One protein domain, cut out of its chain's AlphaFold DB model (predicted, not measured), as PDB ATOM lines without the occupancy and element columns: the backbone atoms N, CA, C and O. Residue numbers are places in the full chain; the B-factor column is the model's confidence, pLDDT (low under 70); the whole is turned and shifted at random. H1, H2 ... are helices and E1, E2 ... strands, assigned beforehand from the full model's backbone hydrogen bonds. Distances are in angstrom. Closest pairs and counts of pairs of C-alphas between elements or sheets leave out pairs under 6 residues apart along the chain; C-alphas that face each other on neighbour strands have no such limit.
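What this domain is: This is residues 13 to 180 of the 184 residues of an uncharacterized protein of Proteobacteria bacterium SG_bin9 (UniProt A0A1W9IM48). A large, curled sheet of eight strands and a smaller, flatter sheet of four stand partly face to face as a sandwich, two sheets face to face with their strands crossed at 71 degrees. At the end of the large sheet away from the small one, its last two strands, E11 and E12, make a long hairpin, and the long helix H3 follows E12 and is on neither sheet; residues 144 to 149, at the hairpin's tip, and residues 156 to 169, of which 157 to 169 belong to H3, stick out. The printed part has 168 residues, in the order E1 to E8, H1, E9, E10, H2, E11, E12, H3, of mixed class; the large sheet is mixed, the small one antiparallel. The whole is compact, with a radius of gyration of the C-alphas of 17.1 A and spans of 45 by 44 by 38 A.

How they stand to each other: The large sheet, twisted, runs E7 at residues 82 to 84, E8 at 87 to 92, E4 at 47 to 55, E3 at 37 to 44, E2 at 20 to 27, E1 at 13 to 17, E11 at 138 to 145 and E12 at 148 to 154. E1, E2, E3 and E4 form a meander, each strand the antiparallel neighbour of the one before; N 15 and O 22 are 2.9 A apart, N 23 and O 41 2.9 A, N 40 and O 52 2.8 A. E8 is antiparallel to E4, with N 53 and O 90 at 2.9 A. E1 and E11 are parallel, with N 16 and O 138 at 2.8 A. E11 and E12 form a hairpin, with N 141 and O 152 at 2.9 A. The small sheet runs E6 at residues 75 to 77, E5 at 65 to 69, E9 at 107 to 113 and E10 at 119 to 125; N 66 and O 111 are 2.8 A apart, N 110 and O 122 2.9 A. The facing parts of the sheets are 9.7 A centre to centre. H2, residues 129 to 134, is on the large sheet at a height of 8.3 A, only just over E2 and E1, with 3 C-alphas on each. H1, residues 97 to 104, only grazes both sheets and touches H2, with the C-alphas of Arg 103 and Ser 130 closest at 5.2 A, at a steep tilt of 63 degrees, opposite ways. H3, residues 157 to 178, is on neither sheet and touches no helix. In H1, H2 and H3 every O i to N i+4 pair is within hydrogen-bond range.

Where its parts are: E1 begins at C-alpha 13, (-13.956, -31.509, -1.445). E4 measures 24.6 A, E2 and E3 22.1 A each, E11 21.7 A, E9 20.0 A. H3, 31.3 A long, ends at C-alpha 178, (10.099, -42.063, -5.148).

The domain as a whole: The C-alphas of Glu 71 and Phe 146, the two farthest apart, are 50.2 A apart. The printed part has no cut and no long link. Its mean pLDDT is 81.1; 34 residues are under 70, among them 29 to 34 and 143 to 152.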
ATOM      1  N   ASN A  13     -13.089 -30.805  -0.509       89.62
ATOM      2  CA  ASN A  13     -13.956 -31.509  -1.445       89.62
ATOM      3  C   ASN A  13     -15.066 -32.238  -0.691       89.62
ATOM      4  O   ASN A  13     -14.830 -32.806   0.381       89.62
ATOM      5  N   LYS A  14     -16.267 -32.263  -1.272       90.38
ATOM      6  CA  LYS A  14     -17.411 -32.983  -0.715       90.38
ATOM      7  C   LYS A  14     -17.653 -34.284  -1.452       90.38
ATOM      8  O   LYS A  14     -17.853 -34.305  -2.662       90.38
ATOM      9  N   VAL A  15     -17.696 -35.368  -0.693       89.38
ATOM     10  CA  VAL A  15     -18.034 -36.699  -1.192       89.38
ATOM     11  C   VAL A  15     -19.158 -37.257  -0.342       89.38
ATOM     12  O   VAL A  15     -19.062 -37.287   0.882       89.38
ATOM     13  N   CYS A  16     -20.218 -37.723  -0.988       88.88
ATOM     14  CA  CYS A  16     -21.329 -38.394  -0.339       88.88
ATOM     15  C   CYS A  16     -21.305 -39.881  -0.684       88.88
ATOM     16  O   CYS A  16     -21.307 -40.260  -1.853       88.88
ATOM     17  N   ILE A  17     -21.277 -40.730   0.338       86.88
ATOM     18  CA  ILE A  17     -21.381 -42.180   0.224       86.88
ATOM     19  C   ILE A  17     -22.687 -42.587   0.893       86.88
ATOM     20  O   ILE A  17     -22.819 -42.494   2.114       86.88
ATOM     21  N   ASN A  18     -23.643 -43.058   0.093       86.75
ATOM     22  CA  ASN A  18     -25.008 -43.328   0.550       86.75
ATOM     23  C   ASN A  18     -25.616 -42.099   1.269       86.75
ATOM     24  O   ASN A  18     -25.763 -41.053   0.644       86.75
ATOM     25  N   ASP A  19     -25.972 -42.214   2.552       85.88
ATOM     26  CA  ASP A  19     -26.575 -41.169   3.397       85.88
ATOM     27  C   ASP A  19     -25.554 -40.327   4.188       85.88
ATOM     28  O   ASP A  19     -25.936 -39.439   4.960       85.88
ATOM     29  N   LYS A  20     -24.254 -40.592   4.002       90.56
ATOM     30  CA  LYS A  20     -23.158 -39.900   4.691       90.56
ATOM     31  C   LYS A  20     -22.400 -39.004   3.734       90.56
ATOM     32  O   LYS A  20     -21.943 -39.465   2.694       90.56
ATOM     33  N   CYS A  21     -22.203 -37.748   4.107       92.62
ATOM     34  CA  CYS A  21     -21.403 -36.801   3.342       92.62
ATOM     35  C   CYS A  21     -20.193 -36.343   4.148       92.62
ATOM     36  O   CYS A  21     -20.287 -36.057   5.338       92.62
ATOM     37  N   TYR A  22     -19.065 -36.235   3.464       93.31
ATOM     38  CA  TYR A  22     -17.776 -35.855   4.011       93.31
ATOM     39  C   TYR A  22     -17.302 -34.630   3.244       93.31
ATOM     40  O   TYR A  22     -17.107 -34.719   2.037       93.31
ATOM     41  N   VAL A  23     -17.129 -33.501   3.926       94.56
ATOM     42  CA  VAL A  23     -16.458 -32.317   3.369       94.56
ATOM     43  C   VAL A  23     -15.062 -32.297   3.955       94.56
ATOM     44  O   VAL A  23     -14.925 -32.028   5.148       94.56
ATOM     45  N   GLY A  24     -14.044 -32.648   3.173       93.75
ATOM     46  CA  GLY A  24     -12.710 -32.879   3.713       93.75
ATOM     47  C   GLY A  24     -11.567 -32.360   2.861       93.75
ATOM     48  O   GLY A  24     -11.690 -32.220   1.645       93.75
ATOM     49  N   ALA A  25     -10.455 -32.122   3.544       92.62
ATOM     50  CA  ALA A  25      -9.164 -31.765   2.983       92.62
ATOM     51  C   ALA A  25      -8.078 -32.644   3.599       92.62
ATOM     52  O   ALA A  25      -8.179 -33.094   4.748       92.62
ATOM     53  N   ASP A  26      -7.018 -32.875   2.836       89.44
ATOM     54  CA  ASP A  26      -5.858 -33.614   3.296       89.44
ATOM     55  C   ASP A  26      -4.590 -32.763   3.302       89.44
ATOM     56  O   ASP A  26      -4.376 -31.875   2.482       89.44
ATOM     57  N   ASN A  27      -3.725 -33.039   4.273       87.06
ATOM     58  CA  ASN A  27      -2.413 -32.432   4.350       87.06
ATOM     59  C   ASN A  27      -1.420 -33.326   3.611       87.06
ATOM     60  O   ASN A  27      -0.835 -34.254   4.179       87.06
ATOM     61  N   ARG A  28      -1.230 -33.048   2.325       76.94
ATOM     62  CA  ARG A  28      -0.171 -33.658   1.517       76.94
ATOM     63  C   ARG A  28       1.014 -32.711   1.458       76.94
ATOM     64  O   ARG A  28       1.000 -31.731   0.719       76.94
ATOM     65  N   LYS A  29       2.075 -33.020   2.199       67.88
ATOM     66  CA  LYS A  29       3.358 -32.348   1.989       67.88
ATOM     67  C   LYS A  29       3.975 -32.902   0.714       67.88
ATOM     68  O   LYS A  29       4.278 -34.087   0.659       67.88
ATOM     69  N   LYS A  30       4.212 -32.071  -0.302       60.50
ATOM     70  CA  LYS A  30       5.123 -32.474  -1.381       60.50
ATOM     71  C   LYS A  30       6.517 -32.678  -0.764       60.50
ATOM     72  O   LYS A  30       6.936 -31.834   0.026       60.50
ATOM     73  N   PRO A  31       7.227 -33.777  -1.060       59.91
ATOM     74  CA  PRO A  31       6.977 -34.724  -2.141       59.91
ATOM     75  C   PRO A  31       6.298 -36.040  -1.674       59.91
ATOM     76  O   PRO A  31       6.199 -37.002  -2.428       59.91
ATOM     77  N   LEU A  32       5.821 -36.118  -0.429       58.28
ATOM     78  CA  LEU A  32       5.209 -37.325   0.125       58.28
ATOM     79  C   LEU A  32       3.924 -37.684  -0.636       58.28
ATOM     80  O   LEU A  32       2.950 -36.933  -0.693       58.28
ATOM     81  N   CYS A  33       3.913 -38.894  -1.190       66.62
ATOM     82  CA  CYS A  33       2.841 -39.415  -2.041       66.62
ATOM     83  C   CYS A  33       1.557 -39.786  -1.326       66.62
ATOM     84  O   CYS A  33       0.644 -40.397  -1.889       66.62
ATOM     85  N   SER A  34       1.489 -39.492  -0.042       67.12
ATOM     86  CA  SER A  34       0.385 -39.889   0.790       67.12
ATOM     87  C   SER A  34       0.256 -38.867   1.920       67.12
ATOM     88  O   SER A  34       1.275 -38.426   2.443       67.12
ATOM     89  N   PRO A  35      -0.969 -38.456   2.282       76.00
ATOM     90  CA  PRO A  35      -1.175 -37.349   3.211       76.00
ATOM     91  C   PRO A  35      -0.678 -37.669   4.622       76.00
ATOM     92  O   PRO A  35      -0.940 -38.761   5.125       76.00
ATOM     93  N   ASP A  36      -0.020 -36.729   5.293       79.94
ATOM     94  CA  ASP A  36       0.383 -36.881   6.703       79.94
ATOM     95  C   ASP A  36      -0.840 -36.977   7.629       79.94
ATOM     96  O   ASP A  36      -0.782 -37.575   8.703       79.94
ATOM     97  N   GLY A  37      -1.962 -36.414   7.186       87.94
ATOM     98  CA  GLY A  37      -3.240 -36.412   7.876       87.94
ATOM     99  C   GLY A  37      -4.286 -35.640   7.080       87.94
ATOM    100  O   GLY A  37      -4.056 -35.267   5.931       87.94
ATOM    101  N   GLY A  38      -5.438 -35.392   7.683       91.62
ATOM    102  CA  GLY A  38      -6.520 -34.631   7.068       91.62
ATOM    103  C   GLY A  38      -7.682 -34.430   8.027       91.62
ATOM    104  O   GLY A  38      -7.701 -35.005   9.116       91.62
ATOM    105  N   ALA A  39      -8.659 -33.638   7.608       93.44
ATOM    106  CA  ALA A  39      -9.882 -33.405   8.361       93.44
ATOM    107  C   ALA A  39     -11.094 -33.479   7.435       93.44
ATOM    108  O   ALA A  39     -11.019 -33.093   6.271       93.44
ATOM    109  N   SER A  40     -12.220 -33.956   7.959       94.38
ATOM    110  CA  SER A  40     -13.495 -33.942   7.259       94.38
ATOM    111  C   SER A  40     -14.649 -33.635   8.199       94.38
ATOM    112  O   SER A  40     -14.785 -34.267   9.246       94.38
ATOM    113  N   VAL A  41     -15.522 -32.724   7.788       94.81
ATOM    114  CA  VAL A  41     -16.829 -32.531   8.408       94.81
ATOM    115  C   VAL A  41     -17.758 -33.639   7.929       94.81
ATOM    116  O   VAL A  41     -17.980 -33.799   6.728       94.81
ATOM    117  N   VAL A  42     -18.297 -34.401   8.876       93.50
ATOM    118  CA  VAL A  42     -19.155 -35.555   8.620       93.50
ATOM    119  C   VAL A  42     -20.605 -35.170   8.855       93.50
ATOM    120  O   VAL A  42     -20.987 -34.802   9.967       93.50
ATOM    121  N   HIS A  43     -21.410 -35.318   7.811       92.75
ATOM    122  CA  HIS A  43     -22.861 -35.260   7.877       92.75
ATOM    123  C   HIS A  43     -23.441 -36.653   7.689       92.75
ATOM    124  O   HIS A  43     -22.977 -37.420   6.847       92.75
ATOM    125  N   GLU A  44     -24.493 -36.963   8.431       91.56
ATOM    126  CA  GLU A  44     -25.266 -38.195   8.284       91.56
ATOM    127  C   GLU A  44     -26.741 -37.818   8.312       91.56
ATOM    128  O   GLU A  44     -27.189 -37.130   9.233       91.56
ATOM    129  N   ASN A  45     -27.487 -38.230   7.285       87.75
ATOM    130  CA  ASN A  45     -28.889 -37.838   7.106       87.75
ATOM    131  C   ASN A  45     -29.099 -36.308   7.137       87.75
ATOM    132  O   ASN A  45     -30.086 -35.811   7.670       87.75
ATOM    133  N   GLY A  46     -28.135 -35.552   6.598       83.12
ATOM    134  CA  GLY A  46     -28.167 -34.085   6.543       83.12
ATOM    135  C   GLY A  46     -27.804 -33.368   7.848       83.12
ATOM    136  O   GLY A  46     -27.604 -32.158   7.822       83.12
ATOM    137  N   ALA A  47     -27.658 -34.085   8.964       87.62
ATOM    138  CA  ALA A  47     -27.251 -33.507  10.242       87.62
ATOM    139  C   ALA A  47     -25.729 -33.563  10.417       87.62
ATOM    140  O   ALA A  47     -25.107 -34.583  10.103       87.62
ATOM    141  N   LEU A  48     -25.139 -32.494  10.958       89.88
ATOM    142  CA  LEU A  48     -23.741 -32.484  11.382       89.88
ATOM    143  C   LEU A  48     -23.545 -33.521  12.492       89.88
ATOM    144  O   LEU A  48     -24.267 -33.529  13.488       89.88
ATOM    145  N   LYS A  49     -22.581 -34.423  12.307       90.94
ATOM    146  CA  LYS A  49     -22.265 -35.470  13.287       90.94
ATOM    147  C   LYS A  49     -20.952 -35.231  13.991       90.94
ATOM    148  O   LYS A  49     -20.875 -35.375  15.203       90.94
ATOM    149  N   ALA A  50     -19.912 -34.931  13.226       91.50
ATOM    150  CA  ALA A  50     -18.582 -34.803  13.783       91.50
ATOM    151  C   ALA A  50     -17.649 -34.038  12.853       91.50
ATOM    152  O   ALA A  50     -17.807 -34.046  11.631       91.50
ATOM    153  N   LEU A  51     -16.603 -33.484  13.445       92.25
ATOM    154  CA  LEU A  51     -15.335 -33.274  12.775       92.25
ATOM    155  C   LEU A  51     -14.505 -34.556  12.927       92.25
ATOM    156  O   LEU A  51     -14.140 -34.939  14.037       92.25
ATOM    157  N   SER A  52     -14.226 -35.232  11.818       91.88
ATOM    158  CA  SER A  52     -13.293 -36.355  11.778       91.88
ATOM    159  C   SER A  52     -11.905 -35.845  11.421       91.88
ATOM    160  O   SER A  52     -11.747 -35.161  10.413       91.88
ATOM    161  N   VAL A  53     -10.901 -36.175  12.222       91.00
ATOM    162  CA  VAL A  53      -9.495 -35.868  11.940       91.00
ATOM    163  C   VAL A  53      -8.719 -37.157  11.829       91.00
ATOM    164  O   VAL A  53      -8.913 -38.060  12.635       91.00
ATOM    165  N   SER A  54      -7.839 -37.231  10.837       88.19
ATOM    166  CA  SER A  54      -6.996 -38.385  10.561       88.19
ATOM    167  C   SER A  54      -5.521 -38.011  10.529       88.19
ATOM    168  O   SER A  54      -5.153 -36.906  10.132       88.19
ATOM    169  N   VAL A  55      -4.684 -38.956  10.934       86.44
ATOM    170  CA  VAL A  55      -3.228 -38.842  11.026       86.44
ATOM    171  C   VAL A  55      -2.599 -40.168  10.600       86.44
ATOM    172  O   VAL A  55      -3.120 -41.242  10.912       86.44
ATOM    173  N   ARG A  56      -1.507 -40.108   9.836       76.31
ATOM    174  CA  ARG A  56      -0.838 -41.290   9.266       76.31
ATOM    175  C   ARG A  56       0.054 -42.006  10.276       76.31
ATOM    176  O   ARG A  56       0.035 -43.228  10.382       76.31
ATOM    177  N   SER A  57       0.896 -41.273  10.989       68.31
ATOM    178  CA  SER A  57       1.748 -41.877  12.010       68.31
ATOM    179  C   SER A  57       0.863 -42.316  13.168       68.31
ATOM    180  O   SER A  57       0.077 -41.511  13.666       68.31
ATOM    181  N   GLY A  58       0.969 -43.588  13.564       65.25
ATOM    182  CA  GLY A  58       0.224 -44.138  14.690       65.25
ATOM    183  C   GLY A  58       0.277 -43.176  15.871       65.25
ATOM    184  O   GLY A  58       1.355 -42.867  16.367       65.25
ATOM    185  N   THR A  59      -0.871 -42.642  16.268       65.94
ATOM    186  CA  THR A  59      -0.960 -41.723  17.399       65.94
ATOM    187  C   THR A  59      -1.133 -42.483  18.682       65.94
ATOM    188  O   THR A  59      -1.832 -43.499  18.717       65.94
ATOM    189  N   HIS A  60      -0.555 -41.954  19.753       66.19
ATOM    190  CA  HIS A  60      -0.758 -42.503  21.075       66.19
ATOM    191  C   HIS A  60      -2.240 -42.337  21.471       66.19
ATOM    192  O   HIS A  60      -2.692 -41.203  21.654       66.19
ATOM    193  N   PRO A  61      -3.034 -43.424  21.603       67.06
ATOM    194  CA  PRO A  61      -4.492 -43.322  21.738       67.06
ATOM    195  C   PRO A  61      -4.948 -42.506  22.951       67.06
ATOM    196  O   PRO A  61      -6.044 -41.955  22.944       67.06
ATOM    197  N   HIS A  62      -4.098 -42.424  23.979       66.50
ATOM    198  CA  HIS A  62      -4.353 -41.701  25.224       66.50
ATOM    199  C   HIS A  62      -4.010 -40.207  25.168       66.50
ATOM    200  O   HIS A  62      -4.456 -39.466  26.040       66.50
ATOM    201  N   GLN A  63      -3.227 -39.754  24.184       72.69
ATOM    202  CA  GLN A  63      -2.845 -38.340  24.059       72.69
ATOM    203  C   GLN A  63      -3.763 -37.551  23.120       72.69
ATOM    204  O   GLN A  63      -3.743 -36.321  23.146       72.69
ATOM    205  N   GLY A  64      -4.624 -38.245  22.371       78.06
ATOM    206  CA  GLY A  64      -5.687 -37.616  21.601       78.06
ATOM    207  C   GLY A  64      -5.181 -36.765  20.435       78.06
ATOM    208  O   GLY A  64      -4.037 -36.881  19.990       78.06
ATOM    209  N   VAL A  65      -6.071 -35.914  19.932       85.44
ATOM    210  CA  VAL A  65      -5.749 -34.892  18.930       85.44
ATOM    211  C   VAL A  65      -6.199 -33.531  19.442       85.44
ATOM    212  O   VAL A  65      -7.261 -33.407  20.060       85.44
ATOM    213  N   LYS A  66      -5.397 -32.502  19.186       88.62
ATOM    214  CA  LYS A  66      -5.748 -31.108  19.452       88.62
ATOM    215  C   LYS A  66      -6.055 -30.421  18.135       88.62
ATOM    216  O   LYS A  66      -5.346 -30.611  17.148       88.62
ATOM    217  N   ILE A  67      -7.122 -29.639  18.131       90.25
ATOM    218  CA  ILE A  67      -7.592 -28.934  16.947       90.25
ATOM    219  C   ILE A  67      -7.846 -27.488  17.305       90.25
ATOM    220  O   ILE A  67      -8.469 -27.200  18.322       90.25
ATOM    221  N   ARG A  68      -7.413 -26.583  16.437       92.00
ATOM    222  CA  ARG A  68      -7.603 -25.150  16.622       92.00
ATOM    223  C   ARG A  68      -7.880 -24.474  15.290       92.00
ATOM    224  O   ARG A  68      -7.257 -24.826  14.294       92.00
ATOM    225  N   ILE A  69      -8.796 -23.514  15.279       93.38
ATOM    226  CA  ILE A  69      -9.000 -22.616  14.139       93.38
ATOM    227  C   ILE A  69      -8.252 -21.327  14.462       93.38
ATOM    228  O   ILE A  69      -8.486 -20.747  15.515       93.38
ATOM    229  N   ASP A  70      -7.332 -20.919  13.591       92.75
ATOM    230  CA  ASP A  70      -6.528 -19.703  13.750       92.75
ATOM    231  C   ASP A  70      -5.895 -19.578  15.149       92.75
ATOM    232  O   ASP A  70      -5.030 -20.381  15.505       92.75
ATOM    233  N   GLU A  71      -6.322 -18.589  15.940       89.50
ATOM    234  CA  GLU A  71      -5.846 -18.307  17.299       89.50
ATOM    235  C   GLU A  71      -6.846 -18.696  18.405       89.50
ATOM    236  O   GLU A  71      -6.599 -18.386  19.567       89.50
ATOM    237  N   ASP A  72      -7.930 -19.410  18.073       85.25
ATOM    238  CA  ASP A  72      -8.936 -19.867  19.046       85.25
ATOM    239  C   ASP A  72      -8.336 -20.780  20.133       85.25
ATOM    240  O   ASP A  72      -7.287 -21.403  19.962       85.25
ATOM    241  N   ASP A  73      -9.052 -20.959  21.244       83.94
ATOM    242  CA  ASP A  73      -8.701 -22.004  22.205       83.94
ATOM    243  C   ASP A  73      -8.780 -23.399  21.550       83.94
ATOM    244  O   ASP A  73      -9.763 -23.720  20.866       83.94
ATOM    245  N   PRO A  74      -7.767 -24.266  21.749       79.19
ATOM    246  CA  PRO A  74      -7.747 -25.578  21.131       79.19
ATOM    247  C   PRO A  74      -8.847 -26.474  21.706       79.19
ATOM    248  O   PRO A  74      -8.944 -26.698  22.914       79.19
ATOM    249  N   ILE A  75      -9.629 -27.078  20.816       81.06
ATOM    250  CA  ILE A  75     -10.499 -28.200  21.146       81.06
ATOM    251  C   ILE A  75      -9.613 -29.434  21.291       81.06
ATOM    252  O   ILE A  75      -9.001 -29.907  20.329       81.06
ATOM    253  N   ILE A  76      -9.546 -29.967  22.507       68.44
ATOM    254  CA  ILE A  76      -8.822 -31.201  22.796       68.44
ATOM    255  C   ILE A  76      -9.804 -32.361  22.693       68.44
ATOM    256  O   ILE A  76     -10.703 -32.505  23.522       68.44
ATOM    257  N   SER A  77      -9.611 -33.221  21.697       66.62
ATOM    258  CA  SER A  77     -10.280 -34.513  21.674       66.62
ATOM    259  C   SER A  77      -9.435 -35.540  22.405       66.62
ATOM    260  O   SER A  77      -8.433 -36.031  21.893       66.62
ATOM    261  N   VAL A  78      -9.886 -35.880  23.608       57.22
ATOM    262  CA  VAL A  78      -9.415 -37.028  24.401       57.22
ATOM    263  C   VAL A  78     -10.130 -38.337  24.016       57.22
ATOM    264  O   VAL A  78      -9.898 -39.377  24.628       57.22
ATOM    265  N   SER A  79     -11.008 -38.301  23.004       54.16
ATOM    266  CA  SER A  79     -11.801 -39.448  22.544       54.16
ATOM    267  C   SER A  79     -10.915 -40.464  21.808       54.16
ATOM    268  O   SER A  79     -10.022 -40.053  21.061       54.16
ATOM    269  N   PRO A  80     -11.114 -41.786  22.005       56.22
ATOM    270  CA  PRO A  80     -10.146 -42.794  21.603       56.22
ATOM    271  C   PRO A  80      -9.912 -42.758  20.102       56.22
ATOM    272  O   PRO A  80     -10.801 -43.065  19.302       56.22
ATOM    273  N   ILE A  81      -8.674 -42.447  19.744       67.31
ATOM    274  CA  ILE A  81      -8.210 -42.527  18.375       67.31
ATOM    275  C   ILE A  81      -8.371 -43.975  17.902       67.31
ATOM    276  O   ILE A  81      -7.827 -44.915  18.487       67.31
ATOM    277  N   ARG A  82      -9.178 -44.172  16.859       78.25
ATOM    278  CA  ARG A  82      -9.350 -45.465  16.199       78.25
ATOM    279  C   ARG A  82      -8.291 -45.575  15.118       78.25
ATOM    280  O   ARG A  82      -8.237 -44.734  14.230       78.25
ATOM    281  N   CYS A  83      -7.470 -46.613  15.182       78.25
ATOM    282  CA  CYS A  83      -6.453 -46.867  14.172       78.25
ATOM    283  C   CYS A  83      -6.852 -48.064  13.313       78.25
ATOM    284  O   CYS A  83      -7.148 -49.142  13.828       78.25
ATOM    285  N   VAL A  84      -6.872 -47.857  11.999       75.19
ATOM    286  CA  VAL A  84      -7.138 -48.879  10.987       75.19
ATOM    287  C   VAL A  84      -5.956 -48.860  10.023       75.19
ATOM    288  O   VAL A  84      -5.774 -47.908   9.266       75.19
ATOM    289  N   HIS A  85      -5.139 -49.913  10.061       74.62
ATOM    290  CA  HIS A  85      -3.835 -49.961   9.389       74.62
ATOM    291  C   HIS A  85      -2.924 -48.795   9.831       74.62
ATOM    292  O   HIS A  85      -2.770 -48.555  11.023       74.62
ATOM    293  N   ALA A  86      -2.321 -48.077   8.880       73.69
ATOM    294  CA  ALA A  86      -1.430 -46.940   9.111       73.69
ATOM    295  C   ALA A  86      -2.175 -45.590   9.109       73.69
ATOM    296  O   ALA A  86      -1.634 -44.588   8.654       73.69
ATOM    297  N   ILE A  87      -3.450 -45.572   9.507       78.44
ATOM    298  CA  ILE A  87      -4.228 -44.341   9.665       78.44
ATOM    299  C   ILE A  87      -4.980 -44.421  10.981       78.44
ATOM    300  O   ILE A  87      -5.703 -45.378  11.258       78.44
ATOM    301  N   CYS A  88      -4.821 -43.382  11.775       83.69
ATOM    302  CA  CYS A  88      -5.508 -43.173  13.028       83.69
ATOM    303  C   CYS A  88      -6.478 -42.007  12.856       83.69
ATOM    304  O   CYS A  88      -6.135 -41.019  12.213       83.69
ATOM    305  N   TYR A  89      -7.698 -42.115  13.377       85.12
ATOM    306  CA  TYR A  89      -8.691 -41.052  13.284       85.12
ATOM    307  C   TYR A  89      -9.475 -40.850  14.579       85.12
ATOM    308  O   TYR A  89      -9.726 -41.789  15.338       85.12
ATOM    309  N   ALA A  90      -9.881 -39.606  14.811       86.94
ATOM    310  CA  ALA A  90     -10.716 -39.184  15.924       86.94
ATOM    311  C   ALA A  90     -11.951 -38.464  15.383       86.94
ATOM    312  O   ALA A  90     -11.833 -37.564  14.554       86.94
ATOM    313  N   ASN A  91     -13.128 -38.852  15.869       87.75
ATOM    314  CA  ASN A  91     -14.377 -38.152  15.588       87.75
ATOM    315  C   ASN A  91     -14.729 -37.287  16.792       87.75
ATOM    316  O   ASN A  91     -14.762 -37.777  17.922       87.75
ATOM    317  N   ILE A  92     -14.970 -36.010  16.533       87.38
ATOM    318  CA  ILE A  92     -15.171 -34.987  17.549       87.38
ATOM    319  C   ILE A  92     -16.534 -34.390  17.299       87.38
ATOM    320  O   ILE A  92     -16.778 -33.824  16.234       87.38
ATOM    321  N   GLU A  93     -17.422 -34.532  18.271       87.81
ATOM    322  CA  GLU A  93     -18.695 -33.833  18.232       87.81
ATOM    323  C   GLU A  93     -18.412 -32.338  18.334       87.81
ATOM    324  O   GLU A  93     -17.787 -31.858  19.281       87.81
ATOM    325  N   VAL A  94     -18.824 -31.612  17.303       86.25
ATOM    326  CA  VAL A  94     -18.680 -30.166  17.225       86.25
ATOM    327  C   VAL A  94     -20.071 -29.560  17.087       86.25
ATOM    328  O   VAL A  94     -20.920 -30.134  16.403       86.25
ATOM    329  N   PRO A  95     -20.336 -28.422  17.740       85.19
ATOM    330  CA  PRO A  95     -21.625 -27.754  17.627       85.19
ATOM    331  C   PRO A  95     -21.819 -27.180  16.217       85.19
ATOM    332  O   PRO A  95     -20.844 -26.863  15.542       85.19
ATOM    333  N   ASP A  96     -23.063 -26.949  15.793       83.56
ATOM    334  CA  ASP A  96     -23.367 -26.448  14.438       83.56
ATOM    335  C   ASP A  96     -22.646 -25.136  14.091       83.56
ATOM    336  O   ASP A  96     -22.181 -24.939  12.967       83.56
ATOM    337  N   HIS A  97     -22.462 -24.247  15.075       86.94
ATOM    338  CA  HIS A  97     -21.735 -22.989  14.876       86.94
ATOM    339  C   HIS A  97     -20.246 -23.190  14.543       86.94
ATOM    340  O   HIS A  97     -19.597 -22.263  14.059       86.94
ATOM    341  N   PHE A  98     -19.696 -24.387  14.763       88.75
ATOM    342  CA  PHE A  98     -18.331 -24.732  14.375       88.75
ATOM    343  C   PHE A  98     -18.120 -24.610  12.866       88.75
ATOM    344  O   PHE A  98     -17.058 -24.172  12.429       88.75
ATOM    345  N   ILE A  99     -19.143 -24.921  12.066       92.25
ATOM    346  CA  ILE A  99     -19.080 -24.776  10.609       92.25
ATOM    347  C   ILE A  99     -18.891 -23.313  10.219       92.25
ATOM    348  O   ILE A  99     -18.080 -23.015   9.349       92.25
ATOM    349  N   ASN A 100     -19.571 -22.388  10.898       92.44
ATOM    350  CA  ASN A 100     -19.390 -20.958  10.645       92.44
ATOM    351  C   ASN A 100     -17.954 -20.515  10.944       92.44
ATOM    352  O   ASN A 100     -17.397 -19.733  10.179       92.44
ATOM    353  N   ARG A 101     -17.327 -21.072  11.989       92.38
ATOM    354  CA  ARG A 101     -15.908 -20.817  12.272       92.38
ATOM    355  C   ARG A 101     -14.994 -21.359  11.179       92.38
ATOM    356  O   ARG A 101     -14.105 -20.644  10.750       92.38
ATOM    357  N   LEU A 102     -15.240 -22.568  10.671       93.94
ATOM    358  CA  LEU A 102     -14.460 -23.114   9.550       93.94
ATOM    359  C   LEU A 102     -14.599 -22.278   8.271       93.94
ATOM    360  O   LEU A 102     -13.650 -22.169   7.507       93.94
ATOM    361  N   ARG A 103     -15.771 -21.682   8.033       93.94
ATOM    362  CA  ARG A 103     -16.015 -20.817   6.867       93.94
ATOM    363  C   ARG A 103     -15.319 -19.466   6.949       93.94
ATOM    364  O   ARG A 103     -14.986 -18.907   5.911       93.94
ATOM    365  N   GLN A 104     -15.208 -18.922   8.157       93.94
ATOM    366  CA  GLN A 104     -14.648 -17.593   8.411       93.94
ATOM    367  C   GLN A 104     -13.154 -17.639   8.737       93.94
ATOM    368  O   GLN A 104     -12.466 -16.641   8.546       93.94
ATOM    369  N   GLY A 105     -12.677 -18.774   9.245       92.94
ATOM    370  CA  GLY A 105     -11.297 -18.961   9.651       92.94
ATOM    371  C   GLY A 105     -10.337 -19.051   8.471       92.94
ATOM    372  O   GLY A 105     -10.722 -19.368   7.345       92.94
ATOM    373  N   GLY A 106      -9.063 -18.785   8.739       94.56
ATOM    374  CA  GLY A 106      -7.992 -18.888   7.752       94.56
ATOM    375  C   GLY A 106      -7.371 -20.281   7.699       94.56
ATOM    376  O   GLY A 106      -7.093 -20.801   6.616       94.56
ATOM    377  N   THR A 107      -7.137 -20.892   8.863       94.75
ATOM    378  CA  THR A 107      -6.381 -22.143   8.989       94.75
ATOM    379  C   THR A 107      -6.915 -23.037  10.105       94.75
ATOM    380  O   THR A 107      -7.112 -22.601  11.238       94.75
ATOM    381  N   LEU A 108      -7.072 -24.328   9.809       94.19
ATOM    382  CA  LEU A 108      -7.296 -25.375  10.801       94.19
ATOM    383  C   LEU A 108      -5.959 -26.034  11.160       94.19
ATOM    384  O   LEU A 108      -5.336 -26.693  10.327       94.19
ATOM    385  N   PHE A 109      -5.533 -25.882  12.405       92.81
ATOM    386  CA  PHE A 109      -4.359 -26.540  12.965       92.81
ATOM    387  C   PHE A 109      -4.752 -27.871  13.593       92.81
ATOM    388  O   PHE A 109      -5.716 -27.948  14.358       92.81
ATOM    389  N   VAL A 110      -3.974 -28.906  13.289       91.00
ATOM    390  CA  VAL A 110      -4.097 -30.235  13.882       91.00
ATOM    391  C   VAL A 110      -2.770 -30.613  14.512       91.00
ATOM    392  O   VAL A 110      -1.725 -30.575  13.859       91.00
ATOM    393  N   GLU A 111      -2.835 -31.022  15.772       88.88
ATOM    394  CA  GLU A 111      -1.687 -31.486  16.539       88.88
ATOM    395  C   GLU A 111      -2.001 -32.840  17.176       88.88
ATOM    396  O   GLU A 111      -3.106 -33.086  17.666       88.88
ATOM    397  N   ALA A 112      -1.021 -33.732  17.172       86.81
ATOM    398  CA  ALA A 112      -1.108 -35.036  17.807       86.81
ATOM    399  C   ALA A 112       0.281 -35.497  18.251       86.81
ATOM    400  O   ALA A 112       1.285 -34.857  17.943       86.81
ATOM    401  N   ILE A 113       0.349 -36.622  18.957       84.38
ATOM    402  CA  ILE A 113       1.617 -37.223  19.369       84.38
ATOM    403  C   ILE A 113       1.667 -38.669  18.874       84.38
ATOM    404  O   ILE A 113       0.700 -39.422  19.033       84.38
ATOM    405  N   ASP A 114       2.774 -39.035  18.232       80.44
ATOM    406  CA  ASP A 114       2.999 -40.386  17.721       80.44
ATOM    407  C   ASP A 114       3.391 -41.385  18.829       80.44
ATOM    408  O   ASP A 114       3.557 -41.034  19.998       80.44
ATOM    409  N   LEU A 115       3.529 -42.664  18.475       79.25
ATOM    410  CA  LEU A 115       3.920 -43.718  19.423       79.25
ATOM    411  C   LEU A 115       5.332 -43.549  20.019       79.25
ATOM    412  O   LEU A 115       5.612 -44.153  21.051       79.25
ATOM    413  N   GLU A 116       6.207 -42.761  19.391       83.62
ATOM    414  CA  GLU A 116       7.563 -42.461  19.871       83.62
ATOM    415  C   GLU A 116       7.598 -41.191  20.745       83.62
ATOM    416  O   GLU A 116       8.661 -40.788  21.216       83.62
ATOM    417  N   GLY A 117       6.444 -40.556  20.976       81.38
ATOM    418  CA  GLY A 117       6.341 -39.307  21.728       81.38
ATOM    419  C   GLY A 117       6.709 -38.067  20.912       81.38
ATOM    420  O   GLY A 117       6.854 -36.986  21.485       81.38
ATOM    421  N   ARG A 118       6.866 -38.193  19.588       85.38
ATOM    422  CA  ARG A 118       7.137 -37.057  18.704       85.38
ATOM    423  C   ARG A 118       5.847 -36.343  18.361       85.38
ATOM    424  O   ARG A 118       4.802 -36.951  18.128       85.38
ATOM    425  N   GLU A 119       5.947 -35.030  18.279       85.25
ATOM    426  CA  GLU A 119       4.814 -34.198  17.938       85.25
ATOM    427  C   GLU A 119       4.554 -34.188  16.429       85.25
ATOM    428  O   GLU A 119       5.439 -33.923  15.613       85.25
ATOM    429  N   ILE A 120       3.306 -34.460  16.064       85.62
ATOM    430  CA  ILE A 120       2.785 -34.369  14.707       85.62
ATOM    431  C   ILE A 120       2.008 -33.062  14.627       85.62
ATOM    432  O   ILE A 120       1.051 -32.874  15.374       85.62
ATOM    433  N   ARG A 121       2.375 -32.182  13.694       88.50
ATOM    434  CA  ARG A 121       1.609 -30.966  13.407       88.50
ATOM    435  C   ARG A 121       1.408 -30.778  11.916       88.50
ATOM    436  O   ARG A 121       2.344 -30.941  11.123       88.50
ATOM    437  N   PHE A 122       0.196 -30.395  11.543       90.12
ATOM    438  CA  PHE A 122      -0.101 -29.910  10.204       90.12
ATOM    439  C   PHE A 122      -1.223 -28.881  10.215       90.12
ATOM    440  O   PHE A 122      -1.970 -28.741  11.181       90.12
ATOM    441  N   GLN A 123      -1.311 -28.158   9.106       92.44
ATOM    442  CA  GLN A 123      -2.272 -27.094   8.897       92.44
ATOM    443  C   GLN A 123      -3.071 -27.371   7.629       92.44
ATOM    444  O   GLN A 123      -2.514 -27.807   6.621       92.44
ATOM    445  N   LEU A 124      -4.370 -27.115   7.691       93.19
ATOM    446  CA  LEU A 124      -5.270 -27.176   6.551       93.19
ATOM    447  C   LEU A 124      -5.776 -25.752   6.287       93.19
ATOM    448  O   LEU A 124      -6.484 -25.206   7.137       93.19
ATOM    449  N   PRO A 125      -5.401 -25.128   5.158       94.25
ATOM    450  CA  PRO A 125      -5.971 -23.849   4.752       94.25
ATOM    451  C   PRO A 125      -7.492 -23.960   4.629       94.25
ATOM    452  O   PRO A 125      -7.991 -24.956   4.116       94.25
ATOM    453  N   LEU A 126      -8.229 -22.948   5.079       94.44
ATOM    454  CA  LEU A 126      -9.698 -22.907   5.019       94.44
ATOM    455  C   LEU A 126     -10.229 -22.020   3.878       94.44
ATOM    456  O   LEU A 126     -11.437 -21.852   3.737       94.44
ATOM    457  N   VAL A 127      -9.333 -21.496   3.033       92.50
ATOM    458  CA  VAL A 127      -9.615 -20.515   1.967       92.50
ATOM    459  C   VAL A 127     -10.764 -20.909   1.031       92.50
ATOM    460  O   VAL A 127     -11.527 -20.051   0.599       92.50
ATOM    461  N   ASP A 128     -10.920 -22.197   0.742       91.31
ATOM    462  CA  ASP A 128     -11.950 -22.749  -0.137       91.31
ATOM    463  C   ASP A 128     -12.909 -23.704   0.594       91.31
ATOM    464  O   ASP A 128     -13.721 -24.377  -0.043       91.31
ATOM    465  N   PHE A 129     -12.880 -23.732   1.935       94.06
ATOM    466  CA  PHE A 129     -13.764 -24.584   2.736       94.06
ATOM    467  C   PHE A 129     -15.236 -24.323   2.419       94.06
ATOM    468  O   PHE A 129     -16.000 -25.260   2.196       94.06
ATOM    469  N   SER A 130     -15.637 -23.047   2.371       92.88
ATOM    470  CA  SER A 130     -17.023 -22.666   2.073       92.88
ATOM    471  C   SER A 130     -17.480 -23.212   0.722       92.88
ATOM    472  O   SER A 130     -18.558 -23.792   0.629       92.88
ATOM    473  N   GLN A 131     -16.629 -23.092  -0.299       90.62
ATOM    474  CA  GLN A 131     -16.918 -23.609  -1.629       90.62
ATOM    475  C   GLN A 131     -17.059 -25.134  -1.608       90.62
ATOM    476  O   GLN A 131     -18.080 -25.656  -2.049       90.62
ATOM    477  N   GLY A 132     -16.086 -25.846  -1.032       89.62
ATOM    478  CA  GLY A 132     -16.141 -27.304  -0.920       89.62
ATOM    479  C   GLY A 132     -17.340 -27.802  -0.108       89.62
ATOM    480  O   GLY A 132     -17.863 -28.878  -0.380       89.62
ATOM    481  N   TYR A 133     -17.812 -27.032   0.871       90.62
ATOM    482  CA  TYR A 133     -18.971 -27.386   1.689       90.62
ATOM    483  C   TYR A 133     -20.304 -27.231   0.944       90.62
ATOM    484  O   TYR A 133     -21.185 -28.099   1.061       90.62
ATOM    485  N   ASP A 134     -20.462 -26.116   0.225       88.75
ATOM    486  CA  ASP A 134     -21.716 -25.718  -0.428       88.75
ATOM    487  C   ASP A 134     -21.943 -26.414  -1.767       88.75
ATOM    488  O   ASP A 134     -23.092 -26.619  -2.167       88.75
ATOM    489  N   GLU A 135     -20.871 -26.819  -2.444       81.94
ATOM    490  CA  GLU A 135     -20.983 -27.522  -3.714       81.94
ATOM    491  C   GLU A 135     -21.740 -28.857  -3.574       81.94
ATOM    492  O   GLU A 135     -21.656 -29.545  -2.542       81.94
ATOM    493  N   PRO A 136     -22.515 -29.249  -4.604       75.06
ATOM    494  CA  PRO A 136     -23.093 -30.581  -4.667       75.06
ATOM    495  C   PRO A 136     -21.946 -31.593  -4.712       75.06
ATOM    496  O   PRO A 136     -21.174 -31.647  -5.663       75.06
ATOM    497  N   GLY A 137     -21.801 -32.360  -3.635       73.06
ATOM    498  CA  GLY A 137     -20.720 -33.325  -3.516       73.06
ATOM    499  C   GLY A 137     -20.882 -34.490  -4.483       73.06
ATOM    500  O   GLY A 137     -21.996 -34.874  -4.850       73.06
ATOM    501  N   ASP A 138     -19.761 -35.117  -4.819       76.12
ATOM    502  CA  ASP A 138     -19.761 -36.332  -5.620       76.12
ATOM    503  C   ASP A 138     -20.537 -37.436  -4.904       76.12
ATOM    504  O   ASP A 138     -20.174 -37.853  -3.801       76.12
ATOM    505  N   THR A 139     -21.600 -37.937  -5.530       75.44
ATOM    506  CA  THR A 139     -22.427 -38.991  -4.937       75.44
ATOM    507  C   THR A 139     -21.968 -40.361  -5.422       75.44
ATOM    508  O   THR A 139     -22.077 -40.700  -6.603       75.44
ATOM    509  N   ILE A 140     -21.483 -41.167  -4.483       78.06
ATOM    510  CA  ILE A 140     -21.072 -42.553  -4.677       78.06
ATOM    511  C   ILE A 140     -22.127 -43.446  -4.024       78.06
ATOM    512  O   ILE A 140     -22.270 -43.482  -2.800       78.06
ATOM    513  N   LYS A 141     -22.859 -44.203  -4.841       73.38
ATOM    514  CA  LYS A 141     -23.758 -45.249  -4.344       73.38
ATOM    515  C   LYS A 141     -22.989 -46.557  -4.309       73.38
ATOM    516  O   LYS A 141     -22.551 -47.055  -5.345       73.38
ATOM    517  N   VAL A 142     -22.801 -47.116  -3.118       73.62
ATOM    518  CA  VAL A 142     -22.108 -48.399  -2.958       73.62
ATOM    519  C   VAL A 142     -23.147 -49.480  -2.715       73.62
ATOM    520  O   VAL A 142     -23.752 -49.538  -1.648       73.62
ATOM    521  N   THR A 143     -23.346 -50.353  -3.704       66.75
ATOM    522  CA  THR A 143     -24.196 -51.539  -3.535       66.75
ATOM    523  C   THR A 143     -23.325 -52.736  -3.174       66.75
ATOM    524  O   THR A 143     -22.409 -53.091  -3.921       66.75
ATOM    525  N   VAL A 144     -23.619 -53.387  -2.047       59.09
ATOM    526  CA  VAL A 144     -22.995 -54.663  -1.683       59.09
ATOM    527  C   VAL A 144     -23.744 -55.778  -2.413       59.09
ATOM    528  O   VAL A 144     -24.888 -56.079  -2.081       59.09
ATOM    529  N   LYS A 145     -23.123 -56.388  -3.425       53.81
ATOM    530  CA  LYS A 145     -23.606 -57.654  -3.999       53.81
ATOM    531  C   LYS A 145     -22.743 -58.788  -3.448       53.81
ATOM    532  O   LYS A 145     -21.538 -58.602  -3.271       53.81
ATOM    533  N   PHE A 146     -23.333 -59.956  -3.181       45.84
ATOM    534  CA  PHE A 146     -22.569 -61.166  -2.849       45.84
ATOM    535  C   PHE A 146     -21.536 -61.406  -3.966       45.84
ATOM    536  O   PHE A 146     -21.910 -61.712  -5.095       45.84
ATOM    537  N   GLY A 147     -20.253 -61.159  -3.673       58.47
ATOM    538  CA  GLY A 147     -19.147 -61.209  -4.640       58.47
ATOM    539  C   GLY A 147     -18.332 -59.917  -4.819       58.47
ATOM    540  O   GLY A 147     -17.306 -59.968  -5.491       58.47
ATOM    541  N   GLY A 148     -18.724 -58.775  -4.232       53.62
ATOM    542  CA  GLY A 148     -17.873 -57.572  -4.195       53.62
ATOM    543  C   GLY A 148     -18.606 -56.229  -4.082       53.62
ATOM    544  O   GLY A 148     -19.814 -56.127  -4.300       53.62
ATOM    545  N   LEU A 149     -17.843 -55.179  -3.755       60.12
ATOM    546  CA  LEU A 149     -18.298 -53.785  -3.734       60.12
ATOM    547  C   LEU A 149     -18.204 -53.198  -5.148       60.12
ATOM    548  O   LEU A 149     -17.119 -53.169  -5.729       60.12
ATOM    549  N   LYS A 150     -19.319 -52.708  -5.702       62.19
ATOM    550  CA  LYS A 150     -19.316 -51.916  -6.943       62.19
ATOM    551  C   LYS A 150     -19.779 -50.490  -6.627       62.19
ATOM    552  O   LYS A 150     -20.965 -50.315  -6.343       62.19
ATOM    553  N   PRO A 151     -18.875 -49.494  -6.614       69.19
ATOM    554  CA  PRO A 151     -19.272 -48.098  -6.516       69.19
ATOM    555  C   PRO A 151     -19.851 -47.637  -7.857       69.19
ATOM    556  O   PRO A 151     -19.220 -47.803  -8.900       69.19
ATOM    557  N   GLU A 152     -21.041 -47.050  -7.827       69.56
ATOM    558  CA  GLU A 152     -21.618 -46.323  -8.955       69.56
ATOM    559  C   GLU A 152     -21.482 -44.829  -8.665       69.56
ATOM    560  O   GLU A 152     -21.976 -44.334  -7.648       69.56
ATOM    561  N   VAL A 153     -20.741 -44.127  -9.522       71.06
ATOM    562  CA  VAL A 153     -20.431 -42.708  -9.348       71.06
ATOM    563  C   VAL A 153     -21.119 -41.918 -10.449       71.06
ATOM    564  O   VAL A 153     -20.908 -42.197 -11.625       71.06
ATOM    565  N   GLN A 154     -21.923 -40.932 -10.067       68.62
ATOM    566  CA  GLN A 154     -22.598 -40.041 -11.008       68.62
ATOM    567  C   GLN A 154     -21.752 -38.776 -11.183       68.62
ATOM    568  O   GLN A 154     -21.676 -37.971 -10.261       68.62
ATOM    569  N   ARG A 155     -21.088 -38.634 -12.336       71.69
ATOM    570  CA  ARG A 155     -20.283 -37.464 -12.735       71.69
ATOM    571  C   ARG A 155     -20.428 -37.238 -14.237       71.69
ATOM    572  O   ARG A 155     -20.696 -38.193 -14.969       71.69
ATOM    573  N   THR A 156     -20.236 -36.008 -14.704       77.62
ATOM    574  CA  THR A 156     -20.184 -35.745 -16.148       77.62
ATOM    575  C   THR A 156     -18.885 -36.303 -16.760       77.62
ATOM    576  O   THR A 156     -17.881 -36.461 -16.055       77.62
ATOM    577  N   PRO A 157     -18.859 -36.610 -18.073       80.38
ATOM    578  CA  PRO A 157     -17.649 -37.100 -18.740       80.38
ATOM    579  C   PRO A 157     -16.459 -36.134 -18.653       80.38
ATOM    580  O   PRO A 157     -15.316 -36.579 -18.570       80.38
ATOM    581  N   GLU A 158     -16.727 -34.826 -18.650       81.31
ATOM    582  CA  GLU A 158     -15.711 -33.773 -18.558       81.31
ATOM    583  C   GLU A 158     -15.064 -33.738 -17.165       81.31
ATOM    584  O   GLU A 158     -13.843 -33.847 -17.050       81.31
ATOM    585  N   GLU A 159     -15.876 -33.741 -16.102       78.88
ATOM    586  CA  GLU A 159     -15.402 -33.840 -14.712       78.88
ATOM    587  C   GLU A 159     -14.631 -35.145 -14.462       78.88
ATOM    588  O   GLU A 159     -13.657 -35.193 -13.701       78.88
ATOM    589  N   GLU A 160     -15.048 -36.245 -15.097       80.62
ATOM    590  CA  GLU A 160     -14.333 -37.510 -14.998       80.62
ATOM    591  C   GLU A 160     -12.976 -37.474 -15.703       80.62
ATOM    592  O   GLU A 160     -11.988 -37.956 -15.134       80.62
ATOM    593  N   ALA A 161     -12.914 -36.904 -16.906       83.00
ATOM    594  CA  ALA A 161     -11.677 -36.747 -17.659       83.00
ATOM    595  C   ALA A 161     -10.684 -35.853 -16.908       83.00
ATOM    596  O   ALA A 161      -9.531 -36.252 -16.728       83.00
ATOM    597  N   GLN A 162     -11.147 -34.713 -16.387       81.50
ATOM    598  CA  GLN A 162     -10.325 -33.806 -15.591       81.50
ATOM    599  C   GLN A 162      -9.780 -34.507 -14.343       81.50
ATOM    600  O   GLN A 162      -8.567 -34.563 -14.140       81.50
ATOM    601  N   ARG A 163     -10.638 -35.157 -13.548       77.75
ATOM    602  CA  ARG A 163     -10.203 -35.855 -12.326       77.75
ATOM    603  C   ARG A 163      -9.211 -36.984 -12.617       77.75
ATOM    604  O   ARG A 163      -8.298 -37.213 -11.822       77.75
ATOM    605  N   LYS A 164      -9.384 -37.713 -13.728       82.12
ATOM    606  CA  LYS A 164      -8.437 -38.751 -14.173       82.12
ATOM    607  C   LYS A 164      -7.107 -38.146 -14.605       82.12
ATOM    608  O   LYS A 164      -6.071 -38.687 -14.223       82.12
ATOM    609  N   ALA A 165      -7.125 -37.047 -15.355       82.69
ATOM    610  CA  ALA A 165      -5.918 -36.341 -15.771       82.69
ATOM    611  C   ALA A 165      -5.139 -35.824 -14.555       82.69
ATOM    612  O   ALA A 165      -3.948 -36.098 -14.429       82.69
ATOM    613  N   GLU A 166      -5.823 -35.192 -13.601       80.56
ATOM    614  CA  GLU A 166      -5.214 -34.759 -12.346       80.56
ATOM    615  C   GLU A 166      -4.700 -35.947 -11.521       80.56
ATOM    616  O   GLU A 166      -3.602 -35.893 -10.976       80.56
ATOM    617  N   ALA A 167      -5.451 -37.053 -11.434       78.06
ATOM    618  CA  ALA A 167      -5.005 -38.259 -10.731       78.06
ATOM    619  C   ALA A 167      -3.754 -38.868 -11.364       78.06
ATOM    620  O   ALA A 167      -2.858 -39.301 -10.641       78.06
ATOM    621  N   LYS A 168      -3.682 -38.871 -12.698       80.88
ATOM    622  CA  LYS A 168      -2.518 -39.341 -13.439       80.88
ATOM    623  C   LYS A 168      -1.322 -38.415 -13.231       80.88
ATOM    624  O   LYS A 168      -0.258 -38.903 -12.879       80.88
ATOM    625  N   ALA A 169      -1.501 -37.102 -13.374       80.19
ATOM    626  CA  ALA A 169      -0.446 -36.125 -13.118       80.19
ATOM    627  C   ALA A 169       0.101 -36.258 -11.686       80.19
ATOM    628  O   ALA A 169       1.313 -36.294 -11.487       80.19
ATOM    629  N   ARG A 170      -0.792 -36.443 -10.699       71.12
ATOM    630  CA  ARG A 170      -0.425 -36.738  -9.303       71.12
ATOM    631  C   ARG A 170       0.377 -38.034  -9.169       71.12
ATOM    632  O   ARG A 170       1.349 -38.063  -8.423       71.12
ATOM    633  N   HIS A 171      -0.025 -39.104  -9.855       77.94
ATOM    634  CA  HIS A 171       0.698 -40.377  -9.839       77.94
ATOM    635  C   HIS A 171       2.099 -40.249 -10.449       77.94
ATOM    636  O   HIS A 171       3.061 -40.724  -9.850       77.94
ATOM    637  N   ASP A 172       2.214 -39.584 -11.599       78.81
ATOM    638  CA  ASP A 172       3.482 -39.406 -12.307       78.81
ATOM    639  C   ASP A 172       4.464 -38.556 -11.478       78.81
ATOM    640  O   ASP A 172       5.621 -38.944 -11.312       78.81
ATOM    641  N   GLU A 173       4.000 -37.445 -10.887       74.31
ATOM    642  CA  GLU A 173       4.806 -36.610  -9.978       74.31
ATOM    643  C   GLU A 173       5.360 -37.458  -8.820       74.31
ATOM    644  O   GLU A 173       6.556 -37.443  -8.523       74.31
ATOM    645  N   CYS A 174       4.498 -38.284  -8.234       69.50
ATOM    646  CA  CYS A 174       4.851 -39.217  -7.176       69.50
ATOM    647  C   CYS A 174       5.858 -40.293  -7.570       69.50
ATOM    648  O   CYS A 174       6.753 -40.642  -6.795       69.50
ATOM    649  N   TYR A 175       5.705 -40.841  -8.770       72.00
ATOM    650  CA  TYR A 175       6.613 -41.841  -9.301       72.00
ATOM    651  C   TYR A 175       8.024 -41.266  -9.466       72.00
ATOM    652  O   TYR A 175       8.996 -41.922  -9.097       72.00
ATOM    653  N   VAL A 176       8.136 -40.025  -9.951       74.25
ATOM    654  CA  VAL A 176       9.425 -39.338 -10.111       74.25
ATOM    655  C   VAL A 176      10.100 -39.098  -8.764       74.25
ATOM    656  O   VAL A 176      11.299 -39.325  -8.638       74.25
ATOM    657  N   ILE A 177       9.347 -38.682  -7.746       68.06
ATOM    658  CA  ILE A 177       9.876 -38.449  -6.397       68.06
ATOM    659  C   ILE A 177      10.464 -39.729  -5.800       68.06
ATOM    660  O   ILE A 177      11.603 -39.723  -5.341       68.06
ATOM    661  N   ASN A 178       9.691 -40.818  -5.803       65.00
ATOM    662  CA  ASN A 178      10.099 -42.063  -5.148       65.00
ATOM    663  C   ASN A 178      11.261 -42.761  -5.868       65.00
ATOM    664  O   ASN A 178      11.952 -43.567  -5.257       65.00
ATOM    665  N   ASN A 179      11.467 -42.460  -7.154       69.12
ATOM    666  CA  ASN A 179      12.540 -43.031  -7.968       69.12
ATOM    667  C   ASN A 179      13.651 -42.022  -8.289       69.12
ATOM    668  O   ASN A 179      14.507 -42.306  -9.129       69.12
ATOM    669  N   LYS A 180      13.659 -40.844  -7.651       67.56
ATOM    670  CA  LYS A 180      14.765 -39.900  -7.804       67.56
ATOM    671  C   LYS A 180      16.004 -40.524  -7.149       67.56
ATOM    672  O   LYS A 180      15.947 -40.825  -5.956       67.56
TER     673      LYS A 180